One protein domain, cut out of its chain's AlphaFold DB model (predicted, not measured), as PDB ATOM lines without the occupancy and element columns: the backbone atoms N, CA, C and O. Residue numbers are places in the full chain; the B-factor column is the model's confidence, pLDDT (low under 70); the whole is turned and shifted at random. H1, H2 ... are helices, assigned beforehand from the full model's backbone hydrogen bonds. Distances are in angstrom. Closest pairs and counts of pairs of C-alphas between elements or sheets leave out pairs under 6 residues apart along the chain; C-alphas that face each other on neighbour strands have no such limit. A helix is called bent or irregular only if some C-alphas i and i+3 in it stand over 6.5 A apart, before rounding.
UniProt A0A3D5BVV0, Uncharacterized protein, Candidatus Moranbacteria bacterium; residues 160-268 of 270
ATOM      1  N   ARG A 160     253.071 255.657 238.473       95.88
ATOM      2  CA  ARG A 160     252.541 255.056 239.695       95.88
ATOM      3  C   ARG A 160     251.358 255.852 240.238       95.88
ATOM      4  O   ARG A 160     250.358 255.242 240.590       95.88
ATOM      5  N   GLU A 161     251.462 257.177 240.298       96.50
ATOM      6  CA  GLU A 161     250.365 258.056 240.732       96.50
ATOM      7  C   GLU A 161     249.130 257.883 239.844       96.50
ATOM      8  O   GLU A 161     248.026 257.739 240.364       96.50
ATOM      9  N   TYR A 162     249.335 257.800 238.525       95.50
ATOM     10  CA  TYR A 162     248.273 257.517 237.564       95.50
ATOM     11  C   TYR A 162     247.593 256.169 237.858       95.50
ATOM     12  O   TYR A 162     246.381 256.114 238.062       95.50
ATOM     13  N   CYS A 163     248.363 255.082 237.990       97.06
ATOM     14  CA  CYS A 163     247.808 253.767 238.331       97.06
ATOM     15  C   CYS A 163     247.120 253.739 239.708       97.06
ATOM     16  O   CYS A 163     246.146 253.009 239.884       97.06
ATOM     17  N   GLU A 164     247.602 254.505 240.690       98.25
ATOM     18  CA  GLU A 164     246.979 254.614 242.015       98.25
ATOM     19  C   GLU A 164     245.635 255.344 241.976       98.25
ATOM     20  O   GLU A 164     244.718 254.967 242.712       98.25
ATOM     21  N   GLU A 165     245.499 256.372 241.143       97.62
ATOM     22  CA  GLU A 165     244.227 257.056 240.930       97.62
ATOM     23  C   GLU A 165     243.237 256.170 240.166       97.62
ATOM     24  O   GLU A 165     242.105 255.995 240.616       97.62
ATOM     25  N   GLU A 166     243.689 255.536 239.087       97.81
ATOM     26  CA  GLU A 166     242.912 254.591 238.278       97.81
ATOM     27  C   GLU A 166     242.442 253.379 239.092       97.81
ATOM     28  O   GLU A 166     241.300 252.939 238.985       97.81
ATOM     29  N   MET A 167     243.282 252.848 239.984       98.38
ATOM     30  CA  MET A 167     242.865 251.781 240.896       98.38
ATOM     31  C   MET A 167     241.680 252.229 241.755       98.38
ATOM     32  O   MET A 167     240.713 251.481 241.899       98.38
ATOM     33  N   LYS A 168     241.725 253.447 242.302       98.56
ATOM     34  CA  LYS A 168     240.644 253.981 243.139       98.56
ATOM     35  C   LYS A 168     239.391 254.303 242.321       98.56
ATOM     36  O   LYS A 168     238.287 254.047 242.806       98.56
ATOM     37  N   SER A 169     239.534 254.820 241.098       98.25
ATOM     38  CA  SER A 169     238.396 255.077 240.207       98.25
ATOM     39  C   SER A 169     237.717 253.770 239.783       98.25
ATOM     40  O   SER A 169     236.486 253.685 239.815       98.25
ATOM     41  N   HIS A 170     238.484 252.710 239.507       98.50
ATOM     42  CA  HIS A 170     237.952 251.366 239.258       98.50
ATOM     43  C   HIS A 170     237.329 250.738 240.504       98.50
ATOM     44  O   HIS A 170     236.256 250.159 240.399       98.50
ATOM     45  N   GLU A 171     237.913 250.876 241.695       98.62
ATOM     46  CA  GLU A 171     237.282 250.408 242.943       98.62
ATOM     47  C   GLU A 171     235.932 251.093 243.191       98.62
ATOM     48  O   GLU A 171     234.936 250.431 243.511       98.62
ATOM     49  N   PHE A 172     235.869 252.408 242.976       98.69
ATOM     50  CA  PHE A 172     234.624 253.165 243.009       98.69
ATOM     51  C   PHE A 172     233.629 252.656 241.952       98.69
ATOM     52  O   PHE A 172     232.477 252.353 242.282       98.69
ATOM     53  N   GLN A 173     234.080 252.475 240.707       98.56
ATOM     54  CA  GLN A 173     233.275 251.947 239.604       98.56
ATOM     55  C   GLN A 173     232.723 250.539 239.895       98.56
ATOM     56  O   GLN A 173     231.556 250.235 239.628       98.56
ATOM     57  N   ASN A 174     233.546 249.669 240.464       98.56
ATOM     58  CA  ASN A 174     233.200 248.299 240.818       98.56
ATOM     59  C   ASN A 174     232.097 248.284 241.874       98.56
ATOM     60  O   ASN A 174     231.101 247.569 241.721       98.56
ATOM     61  N   ARG A 175     232.216 249.142 242.897       98.50
ATOM     62  CA  ARG A 175     231.194 249.293 243.936       98.50
ATOM     63  C   ARG A 175     229.860 249.762 243.355       98.50
ATOM     64  O   ARG A 175     228.838 249.133 243.633       98.50
ATOM     65  N   ILE A 176     229.849 250.808 242.524       98.00
ATOM     66  CA  ILE A 176     228.600 251.313 241.920       98.00
ATOM     67  C   ILE A 176     227.962 250.276 240.988       98.00
ATOM     68  O   ILE A 176     226.753 250.055 241.028       98.00
ATOM     69  N   THR A 177     228.772 249.571 240.199       97.69
ATOM     70  CA  THR A 177     228.284 248.567 239.251       97.69
ATOM     71  C   THR A 177     227.687 247.373 239.991       97.69
ATOM     72  O   THR A 177     226.613 246.891 239.627       97.69
ATOM     73  N   ASN A 178     228.324 246.952 241.087       98.06
ATOM     74  CA  ASN A 178     227.804 245.918 241.972       98.06
ATOM     75  C   ASN A 178     226.433 246.294 242.561       98.06
ATOM     76  O   ASN A 178     225.508 245.483 242.549       98.06
ATOM     77  N   LEU A 179     226.280 247.535 243.036       98.25
ATOM     78  CA  LEU A 179     225.016 248.030 243.593       98.25
ATOM     79  C   LEU A 179     223.906 248.120 242.534       98.25
ATOM     80  O   LEU A 179     222.760 247.768 242.811       98.25
ATOM     81  N   LEU A 180     224.229 248.560 241.315       97.44
ATOM     82  CA  LEU A 180     223.261 248.665 240.218       97.44
ATOM     83  C   LEU A 180     222.819 247.298 239.684       97.44
ATOM     84  O   LEU A 180     221.640 247.122 239.356       97.44
ATOM     85  N   GLY A 181     223.753 246.352 239.583       97.00
ATOM     86  CA  GLY A 181     223.512 245.024 239.021       97.00
ATOM     87  C   GLY A 181     222.977 243.985 240.014       97.00
ATOM     88  O   GLY A 181     222.384 242.985 239.602       97.00
ATOM     89  N   GLY A 182     223.154 244.218 241.317       97.38
ATOM     90  CA  GLY A 182     222.621 243.379 242.391       97.38
ATOM     91  C   GLY A 182     223.084 241.920 242.329       97.38
ATOM     92  O   GLY A 182     224.169 241.601 241.843       97.38
ATOM     93  N   GLU A 183     222.239 241.004 242.809       97.94
ATOM     94  CA  GLU A 183     222.568 239.572 242.924       97.94
ATOM     95  C   GLU A 183     222.946 238.921 241.588       97.94
ATOM     96  O   GLU A 183     223.821 238.052 241.531       97.94
ATOM     97  N   LYS A 184     222.306 239.348 240.492       97.69
ATOM     98  CA  LYS A 184     222.593 238.795 239.169       97.69
ATOM     99  C   LYS A 184     224.014 239.135 238.731       97.69
ATOM    100  O   LYS A 184     224.731 238.248 238.276       97.69
ATOM    101  N   TYR A 185     224.429 240.386 238.912       98.19
ATOM    102  CA  TYR A 185     225.800 240.809 238.640       98.19
ATOM    103  C   TYR A 185     226.806 240.064 239.524       98.19
ATOM    104  O   TYR A 185     227.777 239.518 239.009       98.19
ATOM    105  N   GLN A 186     226.532 239.952 240.826       98.44
ATOM    106  CA  GLN A 186     227.399 239.240 241.778       98.44
ATOM    107  C   GLN A 186     227.585 237.763 241.424       98.44
ATOM    108  O   GLN A 186     228.680 237.220 241.558       98.44
ATOM    109  N   THR A 187     226.530 237.111 240.935       98.31
ATOM    110  CA  THR A 187     226.592 235.713 240.497       98.31
ATOM    111  C   THR A 187     227.530 235.547 239.301       98.31
ATOM    112  O   THR A 187     228.362 234.637 239.295       98.31
ATOM    113  N   ILE A 188     227.431 236.439 238.309       98.12
ATOM    114  CA  ILE A 188     228.302 236.426 237.125       98.12
ATOM    115  C   ILE A 188     229.743 236.754 237.537       98.12
ATOM    116  O   ILE A 188     230.667 236.059 237.120       98.12
ATOM    117  N   LEU A 189     229.934 237.748 238.413       98.44
ATOM    118  CA  LEU A 189     231.243 238.128 238.951       98.44
ATOM    119  C   LEU A 189     231.927 236.944 239.638       98.44
ATOM    120  O   LEU A 189     233.055 236.612 239.298       98.44
ATOM    121  N   LYS A 190     231.229 236.248 240.540       98.38
ATOM    122  CA  LYS A 190     231.778 235.085 241.250       98.38
ATOM    123  C   LYS A 190     232.185 233.956 240.301       98.38
ATOM    124  O   LYS A 190     233.211 233.313 240.512       98.38
ATOM    125  N   LYS A 191     231.384 233.705 239.259       97.88
ATOM    126  CA  LYS A 191     231.711 232.729 238.209       97.88
ATOM    127  C   LYS A 191     233.004 233.115 237.487       97.88
ATOM    128  O   LYS A 191     233.847 232.252 237.263       97.88
ATOM    129  N   GLU A 192     233.170 234.393 237.160       97.88
ATOM    130  CA  GLU A 192     234.371 234.880 236.485       97.88
ATOM    131  C   GLU A 192     235.609 234.862 237.388       97.88
ATOM    132  O   GLU A 192     236.671 234.431 236.949       97.88
ATOM    133  N   VAL A 193     235.475 235.242 238.661       97.81
ATOM    134  CA  VAL A 193     236.551 235.122 239.660       97.81
ATOM    135  C   VAL A 193     237.019 233.670 239.779       97.81
ATOM    136  O   VAL A 193     238.220 233.414 239.764       97.81
ATOM    137  N   GLY A 194     236.085 232.710 239.813       97.12
ATOM    138  CA  GLY A 194     236.408 231.280 239.796       97.12
ATOM    139  C   GLY A 194     237.169 230.861 238.535       97.12
ATOM    140  O   GLY A 194     238.201 230.207 238.634       97.12
ATOM    141  N   ARG A 195     236.725 231.310 237.352       96.75
ATOM    142  CA  ARG A 195     237.425 231.044 236.082       96.75
ATOM    143  C   ARG A 195     238.848 231.611 236.077       96.75
ATOM    144  O   ARG A 195     239.760 230.941 235.599       96.75
ATOM    145  N   ILE A 196     239.036 232.838 236.572       95.81
ATOM    146  CA  ILE A 196     240.362 233.457 236.696       95.81
ATOM    147  C   ILE A 196     241.233 232.621 237.635       95.81
ATOM    148  O   ILE A 196     242.359 232.305 237.272       95.81
ATOM    149  N   ALA A 197     240.705 232.213 238.791       95.50
ATOM    150  CA  ALA A 197     241.436 231.393 239.753       95.50
ATOM    151  C   ALA A 197     241.861 230.030 239.178       95.50
ATOM    152  O   ALA A 197     242.996 229.614 239.401       95.50
ATOM    153  N   ASP A 198     240.989 229.369 238.410       94.69
ATOM    154  CA  ASP A 198     241.272 228.074 237.776       94.69
ATOM    155  C   ASP A 198     242.371 228.161 236.701       94.69
ATOM    156  O   ASP A 198     243.066 227.178 236.443       94.69
ATOM    157  N   GLY A 199     242.515 229.323 236.057       90.38
ATOM    158  CA  GLY A 199     243.495 229.575 234.996       90.38
ATOM    159  C   GLY A 199     244.709 230.402 235.422       90.38
ATOM    160  O   GLY A 199     245.512 230.745 234.562       90.38
ATOM    161  N   TYR A 200     244.828 230.771 236.698       90.19
ATOM    162  CA  TYR A 200     245.868 231.688 237.156       90.19
ATOM    163  C   TYR A 200     247.240 231.009 237.226       90.19
ATOM    164  O   TYR A 200     247.440 230.053 237.979       90.19
ATOM    165  N   ASP A 201     248.197 231.573 236.496       84.25
ATOM    166  CA  ASP A 201     249.622 231.268 236.590       84.25
ATOM    167  C   ASP A 201     250.333 232.453 237.265       84.25
ATOM    168  O   ASP A 201     250.161 233.598 236.858       84.25
ATOM    169  N   GLU A 202     251.151 232.198 238.293       79.25
ATOM    170  CA  GLU A 202     251.915 233.246 238.995       79.25
ATOM    171  C   GLU A 202     252.909 233.988 238.087       79.25
ATOM    172  O   GLU A 202     253.384 235.067 238.450       79.25
ATOM    173  N   THR A 203     253.225 233.427 236.918       78.62
ATOM    174  CA  THR A 203     254.059 234.068 235.899       78.62
ATOM    175  C   THR A 203     253.276 235.000 234.968       78.62
ATOM    176  O   THR A 203     253.887 235.861 234.331       78.62
ATOM    177  N   GLU A 204     251.945 234.892 234.915       73.19
ATOM    178  CA  GLU A 204     251.076 235.751 234.109       73.19
ATOM    179  C   GLU A 204     250.506 236.906 234.947       73.19
ATOM    180  O   GLU A 204     249.868 236.714 235.980       73.19
ATOM    181  N   THR A 205     250.697 238.147 234.487       71.00
ATOM    182  CA  THR A 205     250.198 239.338 235.201       71.00
ATOM    183  C   THR A 205     248.806 239.790 234.762       71.00
ATOM    184  O   THR A 205     248.190 240.597 235.454       71.00
ATOM    185  N   ILE A 206     248.315 239.325 233.606       82.06
ATOM    186  CA  ILE A 206     247.046 239.773 233.017       82.06
ATOM    187  C   ILE A 206     246.150 238.553 232.759       82.06
ATOM    188  O   ILE A 206     246.399 237.823 231.799       82.06
ATOM    189  N   PRO A 207     245.085 238.323 233.549       87.06
ATOM    190  CA  PRO A 207     244.109 237.288 233.227       87.06
ATOM    191  C   PRO A 207     243.462 237.553 231.865       87.06
ATOM    192  O   PRO A 207     243.046 238.669 231.572       87.06
ATOM    193  N   THR A 208     243.302 236.523 231.036       87.75
ATOM    194  CA  THR A 208     242.663 236.682 229.717       87.75
ATOM    195  C   THR A 208     241.214 237.168 229.856       87.75
ATOM    196  O   THR A 208     240.432 236.564 230.595       87.75
ATOM    197  N   ARG A 209     240.841 238.219 229.114       91.38
ATOM    198  CA  ARG A 209     239.460 238.724 229.011       91.38
ATOM    199  C   ARG A 209     238.618 237.841 228.087       91.38
ATOM    200  O   ARG A 209     239.068 237.480 227.000       91.38
ATOM    201  N   THR A 210     237.379 237.552 228.480       91.56
ATOM    202  CA  THR A 210     236.383 236.855 227.645       91.56
ATOM    203  C   THR A 210     235.167 237.745 227.373       91.56
ATOM    204  O   THR A 210     235.123 238.890 227.813       91.56
ATOM    205  N   THR A 211     234.176 237.234 226.643       92.31
ATOM    206  CA  THR A 211     232.877 237.902 226.458       92.31
ATOM    207  C   THR A 211     231.880 237.449 227.526       92.31
ATOM    208  O   THR A 211     231.816 236.264 227.858       92.31
ATOM    209  N   TYR A 212     231.073 238.380 228.033       91.69
ATOM    210  CA  TYR A 212     230.108 238.182 229.113       91.69
ATOM    211  C   TYR A 212     228.689 238.573 228.663       91.69
ATOM    212  O   TYR A 212     228.150 239.593 229.084       91.69
ATOM    213  N   ASP A 213     228.044 237.764 227.818       92.62
ATOM    214  CA  ASP A 213     226.696 238.064 227.282       92.62
ATOM    215  C   ASP A 213     225.631 238.261 228.381       92.62
ATOM    216  O   ASP A 213     224.673 239.028 228.238       92.62
ATOM    217  N   GLU A 214     225.816 237.596 229.526       94.25
ATOM    218  CA  GLU A 214     224.921 237.662 230.685       94.25
ATOM    219  C   GLU A 214     224.841 239.084 231.291       94.25
ATOM    220  O   GLU A 214     223.840 239.430 231.937       94.25
ATOM    221  N   MET A 215     225.838 239.937 231.016       93.50
ATOM    222  CA  MET A 215     225.908 241.333 231.464       93.50
ATOM    223  C   MET A 215     224.759 242.190 230.945       93.50
ATOM    224  O   MET A 215     224.256 243.043 231.683       93.50
ATOM    225  N   ALA A 216     224.272 241.910 229.733       93.31
ATOM    226  CA  ALA A 216     223.149 242.636 229.145       93.31
ATOM    227  C   ALA A 216     221.875 242.538 229.999       93.31
ATOM    228  O   ALA A 216     221.030 243.430 229.984       93.31
ATOM    229  N   THR A 217     221.736 241.446 230.757       92.50
ATOM    230  CA  THR A 217     220.596 241.251 231.657       92.50
ATOM    231  C   THR A 217     220.906 241.653 233.099       92.50
ATOM    232  O   THR A 217     219.980 241.900 233.864       92.50
ATOM    233  N   ALA A 218     222.178 241.665 233.505       95.38
ATOM    234  CA  ALA A 218     222.574 242.055 234.857       95.38
ATOM    235  C   ALA A 218     222.566 243.575 235.052       95.38
ATOM    236  O   ALA A 218     222.123 244.054 236.089       95.38
ATOM    237  N   LEU A 219     223.030 244.325 234.051       94.69
ATOM    238  CA  LEU A 219     223.047 245.786 234.077       94.69
ATOM    239  C   LEU A 219     222.022 246.353 233.103       94.69
ATOM    240  O   LEU A 219     221.017 246.933 233.503       94.69
ATOM    241  N   THR A 220     222.307 246.210 231.815       94.19
ATOM    242  CA  THR A 220     221.575 246.853 230.729       94.19
ATOM    243  C   THR A 220     222.068 246.296 229.405       94.19
ATOM    244  O   THR A 220     223.245 245.957 229.276       94.19
ATOM    245  N   LYS A 221     221.196 246.245 228.399       96.94
ATOM    246  CA  LYS A 221     221.629 245.956 227.034       96.94
ATOM    247  C   LYS A 221     222.431 247.158 226.509       96.94
ATOM    248  O   LYS A 221     221.864 248.254 226.476       96.94
ATOM    249  N   PRO A 222     223.685 246.972 226.055       96.94
ATOM    250  CA  PRO A 222     224.459 248.058 225.464       96.94
ATOM    251  C   PRO A 222     223.750 248.661 224.244       96.94
ATOM    252  O   PRO A 222     223.181 247.943 223.415       96.94
ATOM    253  N   ALA A 223     223.780 249.986 224.131       97.44
ATOM    254  CA  ALA A 223     223.226 250.754 223.020       97.44
ATOM    255  C   ALA A 223     224.213 250.895 221.849       97.44
ATOM    256  O   ALA A 223     223.806 251.248 220.742       97.44
ATOM    257  N   SER A 224     225.497 250.614 222.072       96.50
ATOM    258  CA  SER A 224     226.539 250.624 221.046       96.50
ATOM    259  C   SER A 224     227.630 249.598 221.349       96.50
ATOM    260  O   SER A 224     227.742 249.099 222.468       96.50
ATOM    261  N   ARG A 225     228.470 249.305 220.347       95.62
ATOM    262  CA  ARG A 225     229.672 248.476 220.524       95.62
ATOM    263  C   ARG A 225     230.659 249.103 221.513       95.62
ATOM    264  O   ARG A 225     231.263 248.383 222.286       95.62
ATOM    265  N   LEU A 226     230.786 250.430 221.497       94.94
ATOM    266  CA  LEU A 226     231.667 251.151 222.411       94.94
ATOM    267  C   LEU A 226     231.218 250.989 223.871       94.94
ATOM    268  O   LEU A 226     232.048 250.778 224.748       94.94
ATOM    269  N   GLU A 227     229.906 251.042 224.127       96.50
ATOM    270  CA  GLU A 227     229.358 250.751 225.454       96.50
ATOM    271  C   GLU A 227     229.575 249.290 225.861       96.50
ATOM    272  O   GLU A 227     229.934 249.035 227.008       96.50
ATOM    273  N   ASP A 228     229.375 248.340 224.942       96.31
ATOM    274  CA  ASP A 228     229.632 246.925 225.222       96.31
ATOM    275  C   ASP A 228     231.106 246.714 225.585       96.31
ATOM    276  O   ASP A 228     231.403 246.258 226.684       96.31
ATOM    277  N   ASP A 229     232.039 247.168 224.744       95.00
ATOM    278  CA  ASP A 229     233.477 247.064 225.002       95.00
ATOM    279  C   ASP A 229     233.865 247.682 226.362       95.00
ATOM    280  O   ASP A 229     234.645 247.078 227.109       95.00
ATOM    281  N   PHE A 230     233.281 248.830 226.730       95.19
ATOM    282  CA  PHE A 230     233.468 249.457 228.042       95.19
ATOM    283  C   PHE A 230     232.943 248.590 229.199       95.19
ATOM    284  O   PHE A 230     233.678 248.343 230.159       95.19
ATOM    285  N   ILE A 231     231.698 248.101 229.126       96.00
ATOM    286  CA  ILE A 231     231.082 247.280 230.184       96.00
ATOM    287  C   ILE A 231     231.858 245.973 230.369       96.00
ATOM    288  O   ILE A 231     232.136 245.580 231.503       96.00
ATOM    289  N   GLN A 232     232.233 245.316 229.271       96.19
ATOM    290  CA  GLN A 232     232.981 244.056 229.286       96.19
ATOM    291  C   GLN A 232     234.362 244.248 229.929       96.19
ATOM    292  O   GLN A 232     234.785 243.441 230.755       96.19
ATOM    293  N   THR A 233     235.054 245.339 229.586       95.62
ATOM    294  CA  THR A 233     236.372 245.676 230.152       95.62
ATOM    295  C   THR A 233     236.271 246.010 231.636       95.62
ATOM    296  O   THR A 233     237.021 245.464 232.440       95.62
ATOM    297  N   SER A 234     235.290 246.828 232.013       96.75
ATOM    298  CA  SER A 234     235.017 247.205 233.403       96.75
ATOM    299  C   SER A 234     234.694 245.994 234.279       96.75
ATOM    300  O   SER A 234     235.220 245.852 235.380       96.75
ATOM    301  N   PHE A 235     233.857 245.080 233.781       97.94
ATOM    302  CA  PHE A 235     233.530 243.842 234.485       97.94
ATOM    303  C   PHE A 235     234.755 242.934 234.656       97.94
ATOM    304  O   PHE A 235     234.971 242.395 235.739       97.94
ATOM    305  N   TRP A 236     235.579 242.796 233.616       97.88
ATOM    306  CA  TRP A 236     236.810 242.010 233.688       97.88
ATOM    307  C   TRP A 236     237.811 242.580 234.703       97.88
ATOM    308  O   TRP A 236     238.357 241.819 235.502       97.88
ATOM    309  N   ILE A 237     237.991 243.907 234.745       97.88
ATOM    310  CA  ILE A 237     238.814 244.573 235.769       97.88
ATOM    311  C   ILE A 237     238.258 244.290 237.170       97.88
ATOM    312  O   ILE A 237     239.023 243.944 238.071       97.88
ATOM    313  N   HIS A 238     236.936 244.351 237.361       98.38
ATOM    314  CA  HIS A 238     236.313 244.008 238.642       98.38
ATOM    315  C   HIS A 238     236.599 242.563 239.061       98.38
ATOM    316  O   HIS A 238     236.964 242.305 240.213       98.38
ATOM    317  N   ALA A 239     236.468 241.611 238.138       98.38
ATOM    318  CA  ALA A 239     236.751 240.212 238.423       98.38
ATOM    319  C   ALA A 239     238.230 239.991 238.772       98.38
ATOM    320  O   ALA A 239     238.528 239.303 239.749       98.38
ATOM    321  N   ALA A 240     239.152 240.627 238.042       97.75
ATOM    322  CA  ALA A 240     240.579 240.584 238.350       97.75
ATOM    323  C   ALA A 240     240.873 241.170 239.742       97.75
ATOM    324  O   ALA A 240     241.565 240.541 240.537       97.75
ATOM    325  N   PHE A 241     240.298 242.329 240.077       98.25
ATOM    326  CA  PHE A 241     240.459 242.949 241.397       98.25
ATOM    327  C   PHE A 241     239.951 242.044 242.517       98.25
ATOM    328  O   PHE A 241     240.674 241.826 243.487       98.25
ATOM    329  N   SER A 242     238.754 241.478 242.353       98.31
ATOM    330  CA  SER A 242     238.142 240.582 243.343       98.31
ATOM    331  C   SER A 242     239.002 239.334 243.560       98.31
ATOM    332  O   SER A 242     239.289 238.958 244.694       98.31
ATOM    333  N   PHE A 243     239.496 238.728 242.475       97.69
ATOM    334  CA  PHE A 243     240.428 237.604 242.550       97.69
ATOM    335  C   PHE A 243     241.707 237.961 243.326       97.69
ATOM    336  O   PHE A 243     242.130 237.210 244.207       97.69
ATOM    337  N   LEU A 244     242.324 239.111 243.029       96.75
ATOM    338  CA  LEU A 244     243.560 239.547 243.686       96.75
ATOM    339  C   LEU A 244     243.356 239.831 245.181       96.75
ATOM    340  O   LEU A 244     244.232 239.511 245.986       96.75
ATOM    341  N   GLU A 245     242.207 240.387 245.564       97.69
ATOM    342  CA  GLU A 245     241.825 240.587 246.967       97.69
ATOM    343  C   GLU A 245     241.640 239.263 247.714       97.69
ATOM    344  O   GLU A 245     242.156 239.109 248.824       97.69
ATOM    345  N   GLU A 246     240.945 238.297 247.105       97.50
ATOM    346  CA  GLU A 246     240.708 236.977 247.696       97.50
ATOM    347  C   GLU A 246     242.011 236.174 247.834       97.50
ATOM    348  O   GLU A 246     242.253 235.531 248.861       97.50
ATOM    349  N   ARG A 247     242.877 236.219 246.816       96.25
ATOM    350  CA  ARG A 247     244.099 235.407 246.749       96.25
ATOM    351  C   ARG A 247     245.270 236.008 247.525       96.25
ATOM    352  O   ARG A 247     246.049 235.248 248.113       96.25
ATOM    353  N   PHE A 248     245.406 237.335 247.521       95.75
ATOM    354  CA  PHE A 248     246.551 238.068 248.075       95.75
ATOM    355  C   PHE A 248     246.114 239.209 249.014       95.75
ATOM    356  O   PHE A 248     246.526 240.350 248.825       95.75
ATOM    357  N   PRO A 249     245.347 238.952 250.088       96.81
ATOM    358  CA  PRO A 249     244.715 240.009 250.888       96.81
ATOM    359  C   PRO A 249     245.694 241.015 251.521       96.81
ATOM    360  O   PRO A 249     245.318 242.144 251.815       96.81
ATOM    361  N   ARG A 250     246.958 240.625 251.740       97.56
ATOM    362  CA  ARG A 250     248.008 241.511 252.284       97.56
ATOM    363  C   ARG A 250     248.739 242.334 251.221       97.56
ATOM    364  O   ARG A 250     249.399 243.304 251.572       97.56
ATOM    365  N   GLU A 251     248.635 241.940 249.957       96.75
ATOM    366  CA  GLU A 251     249.338 242.537 248.814       96.75
ATOM    367  C   GLU A 251     248.360 243.041 247.740       96.75
ATOM    368  O   GLU A 251     248.791 243.480 246.679       96.75
ATOM    369  N   ALA A 252     247.048 242.985 247.999       96.31
ATOM    370  CA  ALA A 252     246.003 243.216 247.006       96.31
ATOM    371  C   ALA A 252     246.170 244.560 246.290       96.31
ATOM    372  O   ALA A 252     246.074 244.615 245.070       96.31
ATOM    373  N   THR A 253     246.491 245.621 247.033       97.50
ATOM    374  CA  THR A 253     246.785 246.943 246.467       97.50
ATOM    375  C   THR A 253     247.933 246.887 245.464       97.50
ATOM    376  O   THR A 253     247.750 247.275 244.317       97.50
ATOM    377  N   GLU A 254     249.091 246.352 245.853       96.69
ATOM    378  CA  GLU A 254     250.255 246.275 244.962       96.69
ATOM    379  C   GLU A 254     249.949 245.420 243.728       96.69
ATOM    380  O   GLU A 254     250.251 245.807 242.602       96.69
ATOM    381  N   LYS A 255     249.260 244.287 243.911       95.62
ATOM    382  CA  LYS A 255     248.870 243.414 242.799       95.62
ATOM    383  C   LYS A 255     247.909 244.098 241.825       95.62
ATOM    384  O   LYS A 255     248.068 243.924 240.619       95.62
ATOM    385  N   LYS A 256     246.944 244.885 242.314       97.00
ATOM    386  CA  LYS A 256     246.036 245.674 241.466       97.00
ATOM    387  C   LYS A 256     246.784 246.751 240.686       97.00
ATOM    388  O   LYS A 256     246.513 246.918 239.500       97.00
ATOM    389  N   LEU A 257     247.739 247.436 241.319       96.81
ATOM    390  CA  LEU A 257     248.586 248.428 240.652       96.81
ATOM    391  C   LEU A 257     249.428 247.784 239.549       96.81
ATOM    392  O   LEU A 257     249.429 248.281 238.428       96.81
ATOM    393  N   CYS A 258     250.083 246.651 239.831       95.38
ATOM    394  CA  CYS A 258     250.820 245.900 238.814       95.38
ATOM    395  C   CYS A 258     249.910 245.448 237.667       95.38
ATOM    396  O   CYS A 258     250.293 245.565 236.507       95.38
ATOM    397  N   PHE A 259     248.707 244.954 237.975       95.50
ATOM    398  CA  PHE A 259     247.731 244.566 236.959       95.50
ATOM    399  C   PHE A 259     247.352 245.755 236.066       95.50
ATOM    400  O   PHE A 259     247.486 245.651 234.850       95.50
ATOM    401  N   LEU A 260     246.948 246.895 236.641       96.19
ATOM    402  CA  LEU A 260     246.581 248.081 235.860       96.19
ATOM    403  C   LEU A 260     247.752 248.621 235.041       96.19
ATOM    404  O   LEU A 260     247.567 248.934 233.867       96.19
ATOM    405  N   PHE A 261     248.955 248.668 235.616       95.56
ATOM    406  CA  PHE A 261     250.165 249.036 234.883       95.56
ATOM    407  C   PHE A 261     250.348 248.148 233.646       95.56
ATOM    408  O   PHE A 261     250.485 248.664 232.539       95.56
ATOM    409  N   SER A 262     250.276 246.823 233.804       94.25
ATOM    410  CA  SER A 262     250.431 245.884 232.689       94.25
ATOM    411  C   SER A 262     249.329 246.042 231.635       94.25
ATOM    412  O   SER A 262     249.613 245.983 230.435       94.25
ATOM    413  N   VAL A 263     248.079 246.270 232.054       92.88
ATOM    414  CA  VAL A 263     246.945 246.516 231.146       92.88
ATOM    415  C   VAL A 263     247.154 247.793 230.340       92.88
ATOM    416  O   VAL A 263     247.030 247.770 229.115       92.88
ATOM    417  N   TYR A 264     247.511 248.892 230.998       93.00
ATOM    418  CA  TYR A 264     247.665 250.195 230.360       93.00
ATOM    419  C   TYR A 264     248.929 250.295 229.506       93.00
ATOM    420  O   TYR A 264     248.869 250.854 228.412       93.00
ATOM    421  N   GLN A 265     250.025 249.657 229.912       93.19
ATOM    422  CA  GLN A 265     251.219 249.528 229.078       93.19
ATOM    423  C   GLN A 265     250.934 248.706 227.810       93.19
ATOM    424  O   GLN A 265     251.289 249.111 226.706       93.19
ATOM    425  N   THR A 266     250.248 247.564 227.937       89.31
ATOM    426  CA  THR A 266     249.900 246.718 226.776       89.31
ATOM    427  C   THR A 266     248.899 247.413 225.847       89.31
ATOM    428  O   THR A 266     248.942 247.222 224.631       89.31
ATOM    429  N   GLY A 267     248.005 248.229 226.410       86.81
ATOM    430  CA  GLY A 267     247.026 249.022 225.670       86.81
ATOM    431  C   GLY A 267     247.586 250.284 225.005       86.81
ATOM    432  O   GLY A 267     246.850 250.921 224.254       86.81
ATOM    433  N   GLY A 268     248.849 250.646 225.261       86.00
ATOM    434  CA  GLY A 268     249.469 251.872 224.749       86.00
ATOM    435  C   GLY A 268     248.942 253.159 225.394       86.00
ATOM    436  O   GLY A 268     248.969 254.208 224.757       86.00
TER     437      GLY A 268
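AT A GLANCE: This is residues 160 to 268 of the 270 residues of an uncharacterized protein of Candidatus Moranbacteria bacterium (UniProt A0A3D5BVV0). A long helix, H1, is sharply bent into a V, and a second long helix, H3, passes through the middle between its two arms, crossing both. After H3 the chain folds back into H4, which packs across the first part of arm H1a at the open end of the V, while the short H2 sits near the bend and the long link, residues 199 to 214, runs from the end of H1b back past H3 to H2. The printed part has 109 residues with four named helices, in the order H1, H2, H3, H4, and no named strand, and the class is all helix. The whole is compact, with a radius of gyration of the C-alphas of 13.5 A, and rounded, with spans of 34 by 28 by 22 A.

IN THESE COORDINATES: H1, residues 160 to 198, was assigned as one helix by its hydrogen bonds but is bent: C-alphas 180 and 183 are 9.5 A apart. Its arms are H1a, residues 160 to 180, 30.0 A long from C-alpha 160 at (252.541, 255.056, 239.695), and H1b, residues 183 to 198, 22.6 A long. H3, residues 225 to 247, is 32.7 A long and begins with C-alpha 225 at (229.672, 248.476, 220.524). H4, residues 252 to 266, is 20.9 A long and ends with C-alpha 266 at (249.900, 246.718, 226.776). H2 is residues 215 to 218.

HOW THE PARTS SIT: H1, taken whole, is the hub, touching H2, H3 and H4. Its arms H1a and H1b are close but not clearly touching, the closest C-alphas being those of Asn 178 and Tyr 185, 6.4 A apart; they run opposite ways at a steep tilt of 47 degrees. H3 touches H1b with residues 235 to 243 alone, closest at the C-alphas of Val 193 and Ala 239, 5.2 A, at a steep tilt of 64 degrees, the same way. H3 touches H1a with residues 234 to 238 alone, about perpendicular at 79 degrees; the closest C-alphas, of Asn 174 and His 238, are 5.7 A apart. H3 and H4 form a helical hairpin, opposite ways at a tilt of 34.9 degrees, only just shallow; the closest C-alphas, of Glu 245 and Ala 252, are 4.9 A apart. H4 touches H1a about perpendicular, at 76 degrees, closest at the C-alphas of Cys 163 and Leu 257, 5.9 A, and is apart from H1b. H2 touches H1b, closest at the C-alphas of Tyr 185 and Ala 218, 5.1 A. In H1a, H1b, H3 and H4 every O i to N i+4 pair is within hydrogen-bond range; H2 is too short for such a pair.

THE WHOLE: The two C-alphas farthest apart, of Ala 223 and Arg 250, are 39.4 A apart. The printed part has no cut. The link from H1 to H2 is long, with 16 residues; that from H2 to H3 is short and that from H3 to H4 tight. The mean pLDDT of the printed part is 95.0, and no printed residue is under 70.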